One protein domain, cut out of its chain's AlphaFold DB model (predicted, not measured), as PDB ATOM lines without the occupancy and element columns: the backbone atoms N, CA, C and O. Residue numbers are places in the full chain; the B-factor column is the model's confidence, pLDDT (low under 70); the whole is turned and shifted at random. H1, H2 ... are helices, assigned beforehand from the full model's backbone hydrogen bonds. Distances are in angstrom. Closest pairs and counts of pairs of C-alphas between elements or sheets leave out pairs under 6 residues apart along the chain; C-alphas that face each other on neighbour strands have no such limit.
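AT A GLANCE: This is residues 374 to 458 of the 492 residues of an uncharacterized protein of Verrucomicrobia bacterium ADurb.Bin122 (UniProt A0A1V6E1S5). One long helix, H4, runs along the long axis of this small helical body; H1 packs on its later part and H2 on its beginning, while H3 makes a corner with its first residues and packs on H2. A long loop, residues 387 to 403, leads from the end of H1 to the start of H2, on the other side of H4 from H3. The printed part has 85 residues with four named helices, H1, H2, H3 and H4 in that order, and no named strand; the class is all helix. The whole is compact, with a radius of gyration of the C-alphas of 12.3 A, and its C-alphas span 36 by 26 by 18 A.

HOW THE PARTS SIT: Begin with H1, residues 374 to 386, which touches H4, residues 437 to 457, where Ser 382 and Thr 451 bring their C-alphas closest, 6.5 A apart. H4 touches H1 with residues 447 to 455 alone; the two run the same way at a steep tilt of 38 degrees, only just past shallow. Go on to H2, residues 404 to 417, which is apart from H1. It touches residues 437 to 441 of H4, closest at the C-alphas of Ala 407 and Arg 438, 5.1 A apart; they run the same way at a steep tilt of 36 degrees, only just past shallow. Next comes H3, residues 423 to 434, whose residues 423 to 427 touch residues 411 to 416 of H2. Their closest C-alphas are those of Leu 415 and Ala 423, at 5.6 A; the helices run opposite ways at a steep tilt of 48 degrees. H3 and H4 touch only at the corner, with C-alphas 431 and 437 closest at 5.1 A, and stand about perpendicular, at 77 degrees. H1 and H3 are close but not clearly touching, the C-alphas of Lys 374 and Leu 430 being 7.7 A apart. H4, touching three helices, is the hub, and the packing is mostly crossed. Look at the backbone of H1, H2, H3 and H4: in each, every pair of O i and N i+4 is within hydrogen-bond range.

IN THESE COORDINATES: Find C-alpha 374 at (-24.501, -9.284, 36.661); from there H1 runs 18.0 A to C-alpha 386. H2 covers 19.6 A from C-alpha 404 to C-alpha 417, and H3 covers 15.9 A from C-alpha 423 to C-alpha 434. Find C-alpha 437 at (-36.855, -4.936, 42.976); H4 runs 30.5 A from it to C-alpha 457 at (-9.364, 7.755, 39.545).

THE WHOLE: The two C-alphas farthest apart, those of Lys 405 and Leu 458, are 37.2 A apart. The printed part has no cut. The link from H1 to H2 is long, with 17 residues; those from H2 to H3 and from H3 to H4 are tight. In the B-factor column the mean pLDDT of the printed part is 74.0, and you will find values under 70 at residues 392, 394 to 398, 400 and 418 to 424.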
ATOM      1  N   LYS A 374     -25.532 -10.092  35.988       72.31
ATOM      2  CA  LYS A 374     -24.501  -9.284  36.661       72.31
ATOM      3  C   LYS A 374     -23.260  -9.052  35.800       72.31
ATOM      4  O   LYS A 374     -22.750  -7.940  35.774       72.31
ATOM      5  N   HIS A 375     -22.770 -10.076  35.096       76.50
ATOM      6  CA  HIS A 375     -21.634  -9.924  34.182       76.50
ATOM      7  C   HIS A 375     -21.998  -9.034  32.994       76.50
ATOM      8  O   HIS A 375     -21.252  -8.111  32.697       76.50
ATOM      9  N   ALA A 376     -23.154  -9.260  32.367       77.06
ATOM     10  CA  ALA A 376     -23.628  -8.440  31.257       77.06
ATOM     11  C   ALA A 376     -23.795  -6.969  31.678       77.06
ATOM     12  O   ALA A 376     -23.257  -6.087  31.016       77.06
ATOM     13  N   LEU A 377     -24.452  -6.715  32.816       75.94
ATOM     14  CA  LEU A 377     -24.608  -5.372  33.380       75.94
ATOM     15  C   LEU A 377     -23.264  -4.756  33.763       75.94
ATOM     16  O   LEU A 377     -23.030  -3.597  33.464       75.94
ATOM     17  N   GLY A 378     -22.362  -5.512  34.389       78.25
ATOM     18  CA  GLY A 378     -21.036  -5.019  34.760       78.25
ATOM     19  C   GLY A 378     -20.179  -4.639  33.549       78.25
ATOM     20  O   GLY A 378     -19.557  -3.578  33.552       78.25
ATOM     21  N   THR A 379     -20.167  -5.474  32.507       77.88
ATOM     22  CA  THR A 379     -19.487  -5.180  31.236       77.88
ATOM     23  C   THR A 379     -20.103  -3.961  30.562       77.88
ATOM     24  O   THR A 379     -19.372  -3.072  30.132       77.88
ATOM     25  N   TRP A 380     -21.433  -3.890  30.514       79.19
ATOM     26  CA  TRP A 380     -22.142  -2.768  29.917       79.19
ATOM     27  C   TRP A 380     -21.905  -1.458  30.689       79.19
ATOM     28  O   TRP A 380     -21.585  -0.452  30.072       79.19
ATOM     29  N   LEU A 381     -21.945  -1.477  32.025       78.38
ATOM     30  CA  LEU A 381     -21.640  -0.317  32.873       78.38
ATOM     31  C   LEU A 381     -20.202   0.162  32.698       78.38
ATOM     32  O   LEU A 381     -19.963   1.360  32.611       78.38
ATOM     33  N   SER A 382     -19.248  -0.766  32.604       76.81
ATOM     34  CA  SER A 382     -17.848  -0.413  32.339       76.81
ATOM     35  C   SER A 382     -17.702   0.259  30.972       76.81
ATOM     36  O   SER A 382     -16.992   1.251  30.845       76.81
ATOM     37  N   PHE A 383     -18.402  -0.257  29.956       76.75
ATOM     38  CA  PHE A 383     -18.443   0.342  28.624       76.75
ATOM     39  C   PHE A 383     -19.095   1.731  28.646       76.75
ATOM     40  O   PHE A 383     -18.519   2.670  28.110       76.75
ATOM     41  N   ALA A 384     -20.249   1.883  29.301       74.69
ATOM     42  CA  ALA A 384     -20.955   3.154  29.430       74.69
ATOM     43  C   ALA A 384     -20.108   4.207  30.162       74.69
ATOM     44  O   ALA A 384     -20.006   5.337  29.693       74.69
ATOM     45  N   GLY A 385     -19.444   3.824  31.259       74.88
ATOM     46  CA  GLY A 385     -18.529   4.700  31.992       74.88
ATOM     47  C   GLY A 385     -17.347   5.153  31.137       74.88
ATOM     48  O   GLY A 385     -17.054   6.339  31.088       74.88
ATOM     49  N   ALA A 386     -16.735   4.241  30.374       74.31
ATOM     50  CA  ALA A 386     -15.625   4.574  29.475       74.31
ATOM     51  C   ALA A 386     -15.996   5.564  28.350       74.31
ATOM     52  O   ALA A 386     -15.103   6.168  27.764       74.31
ATOM     53  N   HIS A 387     -17.288   5.731  28.048       74.94
ATOM     54  CA  HIS A 387     -17.791   6.660  27.029       74.94
ATOM     55  C   HIS A 387     -18.492   7.888  27.638       74.94
ATOM     56  O   HIS A 387     -19.203   8.588  26.920       74.94
ATOM     57  N   GLY A 388     -18.368   8.124  28.951       77.00
ATOM     58  CA  GLY A 388     -19.035   9.240  29.639       77.00
ATOM     59  C   GLY A 388     -20.566   9.129  29.684       77.00
ATOM     60  O   GLY A 388     -21.252  10.035  30.141       77.00
ATOM     61  N   ALA A 389     -21.145   8.002  29.259       75.00
ATOM     62  CA  ALA A 389     -22.596   7.805  29.219       75.00
ATOM     63  C   ALA A 389     -23.223   7.635  30.617       75.00
ATOM     64  O   ALA A 389     -24.444   7.538  30.743       75.00
ATOM     65  N   LEU A 390     -22.392   7.559  31.664       75.00
ATOM     66  CA  LEU A 390     -22.830   7.558  33.058       75.00
ATOM     67  C   LEU A 390     -22.751   8.948  33.710       75.00
ATOM     68  O   LEU A 390     -23.240   9.109  34.831       75.00
ATOM     69  N   ASP A 391     -22.173   9.940  33.031       77.38
ATOM     70  CA  ASP A 391     -21.979  11.278  33.582       77.38
ATOM     71  C   ASP A 391     -23.328  11.977  33.788       77.38
ATOM     72  O   ASP A 391     -24.239  11.911  32.962       77.38
ATOM     73  N   GLY A 392     -23.489  12.627  34.942       69.75
ATOM     74  CA  GLY A 392     -24.734  13.311  35.306       69.75
ATOM     75  C   GLY A 392     -25.870  12.392  35.769       69.75
ATOM     76  O   GLY A 392     -26.903  12.891  36.226       69.75
ATOM     77  N   LEU A 393     -25.701  11.065  35.740       71.00
ATOM     78  CA  LEU A 393     -26.666  10.163  36.357       71.00
ATOM     79  C   LEU A 393     -26.521  10.205  37.885       71.00
ATOM     80  O   LEU A 393     -25.618   9.607  38.468       71.00
ATOM     81  N   ARG A 394     -27.445  10.905  38.549       65.06
ATOM     82  CA  ARG A 394     -27.613  10.832  40.004       65.06
ATOM     83  C   ARG A 394     -28.542   9.681  40.354       65.06
ATOM     84  O   ARG A 394     -29.665   9.606  39.850       65.06
ATOM     85  N   PHE A 395     -28.057   8.792  41.212       65.19
ATOM     86  CA  PHE A 395     -28.845   7.703  41.768       65.19
ATOM     87  C   PHE A 395     -28.935   7.906  43.265       65.19
ATOM     88  O   PHE A 395     -27.991   7.612  43.996       65.19
ATOM     89  N   ASP A 396     -30.080   8.403  43.706       63.75
ATOM     90  CA  ASP A 396     -30.393   8.396  45.120       63.75
ATOM     91  C   ASP A 396     -30.707   6.953  45.516       63.75
ATOM     92  O   ASP A 396     -31.494   6.258  44.859       63.75
ATOM     93  N   LEU A 397     -30.049   6.473  46.571       60.19
ATOM     94  CA  LEU A 397     -30.447   5.219  47.194       60.19
ATOM     95  C   LEU A 397     -31.901   5.376  47.641       60.19
ATOM     96  O   LEU A 397     -32.249   6.349  48.307       60.19
ATOM     97  N   LEU A 398     -32.754   4.428  47.248       66.44
ATOM     98  CA  LEU A 398     -34.152   4.465  47.656       66.44
ATOM     99  C   LEU A 398     -34.237   4.399  49.190       66.44
ATOM    100  O   LEU A 398     -33.636   3.491  49.774       66.44
ATOM    101  N   PRO A 399     -34.986   5.313  49.839       72.25
ATOM    102  CA  PRO A 399     -35.255   5.244  51.267       72.25
ATOM    103  C   PRO A 399     -35.823   3.889  51.679       72.25
ATOM    104  O   PRO A 399     -36.490   3.206  50.893       72.25
ATOM    105  N   GLU A 400     -35.635   3.515  52.945       65.62
ATOM    106  CA  GLU A 400     -36.103   2.212  53.407       65.62
ATOM    107  C   GLU A 400     -37.628   2.041  53.406       65.62
ATOM    108  O   GLU A 400     -38.128   0.919  53.462       65.62
ATOM    109  N   SER A 401     -38.371   3.136  53.297       74.25
ATOM    110  CA  SER A 401     -39.832   3.168  53.259       74.25
ATOM    111  C   SER A 401     -40.434   2.956  51.864       74.25
ATOM    112  O   SER A 401     -41.655   2.916  51.729       74.25
ATOM    113  N   VAL A 402     -39.618   2.828  50.810       76.88
ATOM    114  CA  VAL A 402     -40.121   2.744  49.430       76.88
ATOM    115  C   VAL A 402     -40.744   1.374  49.139       76.88
ATOM    116  O   VAL A 402     -40.136   0.329  49.389       76.88
ATOM    117  N   SER A 403     -41.949   1.386  48.560       79.75
ATOM    118  CA  SER A 403     -42.681   0.179  48.161       79.75
ATOM    119  C   SER A 403     -41.975  -0.581  47.025       79.75
ATOM    120  O   SER A 403     -41.307   0.025  46.185       79.75
ATOM    121  N   ASP A 404     -42.157  -1.906  46.920       73.19
ATOM    122  CA  ASP A 404     -41.554  -2.691  45.820       73.19
ATOM    123  C   ASP A 404     -42.055  -2.218  44.442       73.19
ATOM    124  O   ASP A 404     -41.304  -2.212  43.471       73.19
ATOM    125  N   LYS A 405     -43.295  -1.718  44.355       78.69
ATOM    126  CA  LYS A 405     -43.856  -1.124  43.129       78.69
ATOM    127  C   LYS A 405     -43.086   0.125  42.691       78.69
ATOM    128  O   LYS A 405     -42.826   0.306  41.498       78.69
ATOM    129  N   ASP A 406     -42.707   0.975  43.635       74.69
ATOM    130  CA  ASP A 406     -41.946   2.193  43.352       74.69
ATOM    131  C   ASP A 406     -40.462   1.886  43.124       74.69
ATOM    132  O   ASP A 406     -39.831   2.498  42.258       74.69
ATOM    133  N   ALA A 407     -39.927   0.859  43.791       72.12
ATOM    134  CA  ALA A 407     -38.605   0.317  43.493       72.12
ATOM    135  C   ALA A 407     -38.535  -0.260  42.072       72.12
ATOM    136  O   ALA A 407     -37.595   0.036  41.336       72.12
ATOM    137  N   ARG A 408     -39.563  -0.997  41.634       77.62
ATOM    138  CA  ARG A 408     -39.725  -1.465  40.246       77.62
ATOM    139  C   ARG A 408     -39.751  -0.301  39.263       77.62
ATOM    140  O   ARG A 408     -39.035  -0.324  38.267       77.62
ATOM    141  N   ARG A 409     -40.533   0.745  39.539       79.94
ATOM    142  CA  ARG A 409     -40.590   1.928  38.664       79.94
ATOM    143  C   ARG A 409     -39.232   2.624  38.571       79.94
ATOM    144  O   ARG A 409     -38.803   2.978  37.475       79.94
ATOM    145  N   SER A 410     -38.542   2.754  39.700       74.19
ATOM    146  CA  SER A 410     -37.210   3.355  39.778       74.19
ATOM    147  C   SER A 410     -36.182   2.533  39.010       74.19
ATOM    148  O   SER A 410     -35.479   3.075  38.165       74.19
ATOM    149  N   LEU A 411     -36.145   1.214  39.211       73.31
ATOM    150  CA  LEU A 411     -35.256   0.305  38.490       73.31
ATOM    151  C   LEU A 411     -35.491   0.339  36.973       73.31
ATOM    152  O   LEU A 411     -34.532   0.375  36.202       73.31
ATOM    153  N   ALA A 412     -36.752   0.372  36.537       75.75
ATOM    154  CA  ALA A 412     -37.100   0.501  35.125       75.75
ATOM    155  C   ALA A 412     -36.625   1.847  34.553       75.75
ATOM    156  O   ALA A 412     -36.032   1.882  33.477       75.75
ATOM    157  N   ALA A 413     -36.815   2.944  35.292       77.00
ATOM    158  CA  ALA A 413     -36.304   4.256  34.908       77.00
ATOM    159  C   ALA A 413     -34.767   4.269  34.809       77.00
ATOM    160  O   ALA A 413     -34.233   4.825  33.851       77.00
ATOM    161  N   MET A 414     -34.061   3.613  35.738       71.19
ATOM    162  CA  MET A 414     -32.601   3.470  35.679       71.19
ATOM    163  C   MET A 414     -32.174   2.699  34.431       71.19
ATOM    164  O   MET A 414     -31.405   3.222  33.635       71.19
ATOM    165  N   LEU A 415     -32.705   1.495  34.201       72.44
ATOM    166  CA  LEU A 415     -32.328   0.671  33.045       72.44
ATOM    167  C   LEU A 415     -32.678   1.330  31.698       72.44
ATOM    168  O   LEU A 415     -31.943   1.152  30.726       72.44
ATOM    169  N   ASN A 416     -33.753   2.122  31.649       76.38
ATOM    170  CA  ASN A 416     -34.127   2.901  30.468       76.38
ATOM    171  C   ASN A 416     -33.180   4.079  30.216       76.38
ATOM    172  O   ASN A 416     -32.793   4.297  29.070       76.38
ATOM    173  N   ARG A 417     -32.769   4.818  31.259       71.75
ATOM    174  CA  ARG A 417     -31.739   5.872  31.140       71.75
ATOM    175  C   ARG A 417     -30.400   5.304  30.688       71.75
ATOM    176  O   ARG A 417     -29.683   5.932  29.926       71.75
ATOM    177  N   LEU A 418     -30.119   4.081  31.114       66.62
ATOM    178  CA  LEU A 418     -28.980   3.290  30.679       66.62
ATOM    179  C   LEU A 418     -29.165   2.710  29.257       66.62
ATOM    180  O   LEU A 418     -28.326   1.953  28.800       66.62
ATOM    181  N   ALA A 419     -30.243   3.025  28.530       68.19
ATOM    182  CA  ALA A 419     -30.488   2.594  27.147       68.19
ATOM    183  C   ALA A 419     -30.268   1.086  26.889       68.19
ATOM    184  O   ALA A 419     -29.894   0.673  25.786       68.19
ATOM    185  N   VAL A 420     -30.500   0.237  27.896       65.31
ATOM    186  CA  VAL A 420     -30.255  -1.203  27.783       65.31
ATOM    187  C   VAL A 420     -31.309  -1.802  26.850       65.31
ATOM    188  O   VAL A 420     -32.481  -1.923  27.209       65.31
ATOM    189  N   GLY A 421     -30.912  -2.190  25.634       59.44
ATOM    190  CA  GLY A 421     -31.778  -2.935  24.718       59.44
ATOM    191  C   GLY A 421     -32.253  -4.228  25.387       59.44
ATOM    192  O   GLY A 421     -31.439  -5.082  25.728       59.44
ATOM    193  N   GLY A 422     -33.562  -4.354  25.633       62.91
ATOM    194  CA  GLY A 422     -34.121  -5.449  26.438       62.91
ATOM    195  C   GLY A 422     -34.146  -5.185  27.951       62.91
ATOM    196  O   GLY A 422     -34.181  -6.143  28.727       62.91
ATOM    197  N   ALA A 423     -34.155  -3.914  28.378       68.00
ATOM    198  CA  ALA A 423     -34.207  -3.471  29.777       68.00
ATOM    199  C   ALA A 423     -35.209  -4.261  30.626       68.00
ATOM    200  O   ALA A 423     -34.877  -4.649  31.737       68.00
ATOM    201  N   GLN A 424     -36.386  -4.588  30.090       67.38
ATOM    202  CA  GLN A 424     -37.408  -5.349  30.809       67.38
ATOM    203  C   GLN A 424     -37.015  -6.814  31.083       67.38
ATOM    204  O   GLN A 424     -37.318  -7.346  32.146       67.38
ATOM    205  N   MET A 425     -36.279  -7.471  30.182       70.88
ATOM    206  CA  MET A 425     -35.752  -8.818  30.443       70.88
ATOM    207  C   MET A 425     -34.596  -8.788  31.446       70.88
ATOM    208  O   MET A 425     -34.514  -9.654  32.318       70.88
ATOM    209  N   ALA A 426     -33.705  -7.795  31.337       70.12
ATOM    210  CA  ALA A 426     -32.615  -7.595  32.293       70.12
ATOM    211  C   ALA A 426     -33.153  -7.251  33.691       70.12
ATOM    212  O   ALA A 426     -32.637  -7.757  34.684       70.12
ATOM    213  N   PHE A 427     -34.224  -6.461  33.744       75.69
ATOM    214  CA  PHE A 427     -34.991  -6.098  34.928       75.69
ATOM    215  C   PHE A 427     -35.543  -7.330  35.641       75.69
ATOM    216  O   PHE A 427     -35.137  -7.607  36.766       75.69
ATOM    217  N   GLU A 428     -36.392  -8.119  34.976       77.00
ATOM    218  CA  GLU A 428     -37.022  -9.289  35.603       77.00
ATOM    219  C   GLU A 428     -35.977 -10.324  36.035       77.00
ATOM    220  O   GLU A 428     -36.076 -10.932  37.103       77.00
ATOM    221  N   ARG A 429     -34.901 -10.481  35.254       77.56
ATOM    222  CA  ARG A 429     -33.785 -11.342  35.650       77.56
ATOM    223  C   ARG A 429     -33.008 -10.807  36.842       77.56
ATOM    224  O   ARG A 429     -32.592 -11.615  37.666       77.56
ATOM    225  N   LEU A 430     -32.772  -9.502  36.932       74.75
ATOM    226  CA  LEU A 430     -32.046  -8.925  38.056       74.75
ATOM    227  C   LEU A 430     -32.875  -9.010  39.339       74.75
ATOM    228  O   LEU A 430     -32.340  -9.426  40.359       74.75
ATOM    229  N   ILE A 431     -34.180  -8.731  39.269       77.38
ATOM    230  CA  ILE A 431     -35.115  -8.935  40.387       77.38
ATOM    231  C   ILE A 431     -35.100 -10.392  40.836       77.38
ATOM    232  O   ILE A 431     -34.947 -10.669  42.020       77.38
ATOM    233  N   SER A 432     -35.190 -11.332  39.894       75.44
ATOM    234  CA  SER A 432     -35.119 -12.762  40.201       75.44
ATOM    235  C   SER A 432     -33.801 -13.163  40.879       75.44
ATOM    236  O   SER A 432     -33.804 -14.077  41.698       75.44
ATOM    237  N   VAL A 433     -32.684 -12.507  40.551       73.44
ATOM    238  CA  VAL A 433     -31.367 -12.797  41.145       73.44
ATOM    239  C   VAL A 433     -31.196 -12.147  42.520       73.44
ATOM    240  O   VAL A 433     -30.591 -12.764  43.393       73.44
ATOM    241  N   GLU A 434     -31.708 -10.934  42.717       78.81
ATOM    242  CA  GLU A 434     -31.599 -10.195  43.985       78.81
ATOM    243  C   GLU A 434     -32.757 -10.466  44.958       78.81
ATOM    244  O   GLU A 434     -32.743 -10.000  46.093       78.81
ATOM    245  N   GLY A 435     -33.779 -11.200  44.524       73.25
ATOM    246  CA  GLY A 435     -34.952 -11.558  45.320       73.25
ATOM    247  C   GLY A 435     -36.024 -10.467  45.412       73.25
ATOM    248  O   GLY A 435     -37.176 -10.784  45.687       73.25
ATOM    249  N   SER A 436     -35.696  -9.199  45.147       80.88
ATOM    250  CA  SER A 436     -36.665  -8.091  45.116       80.88
ATOM    251  C   SER A 436     -36.234  -6.968  44.175       80.88
ATOM    252  O   SER A 436     -35.056  -6.849  43.819       80.88
ATOM    253  N   ALA A 437     -37.177  -6.104  43.790       78.06
ATOM    254  CA  ALA A 437     -36.855  -4.936  42.976       78.06
ATOM    255  C   ALA A 437     -36.005  -3.934  43.740       78.06
ATOM    256  O   ALA A 437     -35.071  -3.361  43.184       78.06
ATOM    257  N   ARG A 438     -36.270  -3.779  45.035       75.38
ATOM    258  CA  ARG A 438     -35.470  -2.919  45.905       75.38
ATOM    259  C   ARG A 438     -34.013  -3.372  46.005       75.38
ATOM    260  O   ARG A 438     -33.117  -2.547  45.841       75.38
ATOM    261  N   ALA A 439     -33.765  -4.665  46.209       70.62
ATOM    262  CA  ALA A 439     -32.403  -5.201  46.236       70.62
ATOM    263  C   ALA A 439     -31.699  -5.042  44.874       70.62
ATOM    264  O   ALA A 439     -30.535  -4.647  44.818       70.62
ATOM    265  N   ALA A 440     -32.429  -5.240  43.770       76.56
ATOM    266  CA  ALA A 440     -31.937  -4.982  42.416       76.56
ATOM    267  C   ALA A 440     -31.542  -3.514  42.176       76.56
ATOM    268  O   ALA A 440     -30.493  -3.261  41.577       76.56
ATOM    269  N   VAL A 441     -32.325  -2.552  42.681       78.88
ATOM    270  CA  VAL A 441     -31.975  -1.121  42.649       78.88
ATOM    271  C   VAL A 441     -30.700  -0.848  43.435       78.88
ATOM    272  O   VAL A 441     -29.778  -0.237  42.899       78.88
ATOM    273  N   ALA A 442     -30.635  -1.308  44.687       73.75
ATOM    274  CA  ALA A 442     -29.485  -1.072  45.556       73.75
ATOM    275  C   ALA A 442     -28.193  -1.627  44.936       73.75
ATOM    276  O   ALA A 442     -27.172  -0.937  44.895       73.75
ATOM    277  N   TYR A 443     -28.262  -2.836  44.369       79.31
ATOM    278  CA  TYR A 443     -27.154  -3.446  43.642       79.31
ATOM    279  C   TYR A 443     -26.689  -2.581  42.459       79.31
ATOM    280  O   TYR A 443     -25.496  -2.298  42.329       79.31
ATOM    281  N   LEU A 444     -27.605  -2.142  41.590       79.12
ATOM    282  CA  LEU A 444     -27.263  -1.310  40.431       79.12
ATOM    283  C   LEU A 444     -26.661   0.034  40.837       79.12
ATOM    284  O   LEU A 444     -25.616   0.403  40.302       79.12
ATOM    285  N   ALA A 445     -27.271   0.724  41.802       78.31
ATOM    286  CA  ALA A 445     -26.777   1.999  42.312       78.31
ATOM    287  C   ALA A 445     -25.341   1.864  42.842       78.31
ATOM    288  O   ALA A 445     -24.458   2.626  42.443       78.31
ATOM    289  N   GLN A 446     -25.069   0.829  43.647       78.50
ATOM    290  CA  GLN A 446     -23.728   0.549  44.162       78.50
ATOM    291  C   GLN A 446     -22.712   0.302  43.034       78.50
ATOM    292  O   GLN A 446     -21.588   0.807  43.076       78.50
ATOM    293  N   ARG A 447     -23.083  -0.475  42.009       80.62
ATOM    294  CA  ARG A 447     -22.186  -0.789  40.882       80.62
ATOM    295  C   ARG A 447     -21.900   0.423  40.005       80.62
ATOM    296  O   ARG A 447     -20.774   0.553  39.523       80.62
ATOM    297  N   ILE A 448     -22.880   1.296  39.805       77.81
ATOM    298  CA  ILE A 448     -22.693   2.542  39.059       77.81
ATOM    299  C   ILE A 448     -21.768   3.482  39.831       77.81
ATOM    300  O   ILE A 448     -20.770   3.920  39.266       77.81
ATOM    301  N   ALA A 449     -22.023   3.701  41.126       75.62
ATOM    302  CA  ALA A 449     -21.173   4.531  41.980       75.62
ATOM    303  C   ALA A 449     -19.712   4.054  41.973       75.62
ATOM    304  O   ALA A 449     -18.797   4.849  41.772       75.62
ATOM    305  N   TYR A 450     -19.492   2.740  42.089       76.38
ATOM    306  CA  TYR A 450     -18.157   2.146  41.983       76.38
ATOM    307  C   TYR A 450     -17.491   2.408  40.620       76.38
ATOM    308  O   TYR A 450     -16.297   2.687  40.548       76.38
ATOM    309  N   THR A 451     -18.254   2.316  39.528       76.38
ATOM    310  CA  THR A 451     -17.729   2.535  38.170       76.38
ATOM    311  C   THR A 451     -17.358   4.001  37.947       76.38
ATOM    312  O   THR A 451     -16.295   4.272  37.394       76.38
ATOM    313  N   LEU A 452     -18.187   4.935  38.428       75.06
ATOM    314  CA  LEU A 452     -17.920   6.375  38.375       75.06
ATOM    315  C   LEU A 452     -16.673   6.751  39.186       75.06
ATOM    316  O   LEU A 452     -15.800   7.436  38.660       75.06
ATOM    317  N   ALA A 453     -16.546   6.248  40.419       75.81
ATOM    318  CA  ALA A 453     -15.363   6.475  41.257       75.81
ATOM    319  C   ALA A 453     -14.079   5.994  40.562       75.81
ATOM    320  O   ALA A 453     -13.107   6.736  40.453       75.81
ATOM    321  N   ARG A 454     -14.114   4.788  39.984       74.12
ATOM    322  CA  ARG A 454     -12.985   4.234  39.229       74.12
ATOM    323  C   ARG A 454     -12.660   5.037  37.963       74.12
ATOM    324  O   ARG A 454     -11.494   5.160  37.607       74.12
ATOM    325  N   SER A 455     -13.671   5.551  37.262       72.38
ATOM    326  CA  SER A 455     -13.468   6.399  36.081       72.38
ATOM    327  C   SER A 455     -12.798   7.726  36.446       72.38
ATOM    328  O   SER A 455     -11.947   8.201  35.701       72.38
ATOM    329  N   ALA A 456     -13.145   8.300  37.602       75.19
ATOM    330  CA  ALA A 456     -12.512   9.511  38.118       75.19
ATOM    331  C   ALA A 456     -11.041   9.275  38.514       75.19
ATOM    332  O   ALA A 456     -10.183  10.088  38.177       75.19
ATOM    333  N   GLU A 457     -10.734   8.145  39.161       75.25
ATOM    334  CA  GLU A 457      -9.364   7.755  39.545       75.25
ATOM    335  C   GLU A 457      -8.432   7.550  38.345       75.25
ATOM    336  O   GLU A 457      -7.242   7.848  38.421       75.25
ATOM    337  N   LEU A 458      -8.962   7.052  37.225       73.00
ATOM    338  CA  LEU A 458      -8.183   6.811  36.007       73.00
ATOM    339  C   LEU A 458      -7.857   8.095  35.225       73.00
ATOM    340  O   LEU A 458      -7.166   8.012  34.210       73.00
TER     341      LEU A 458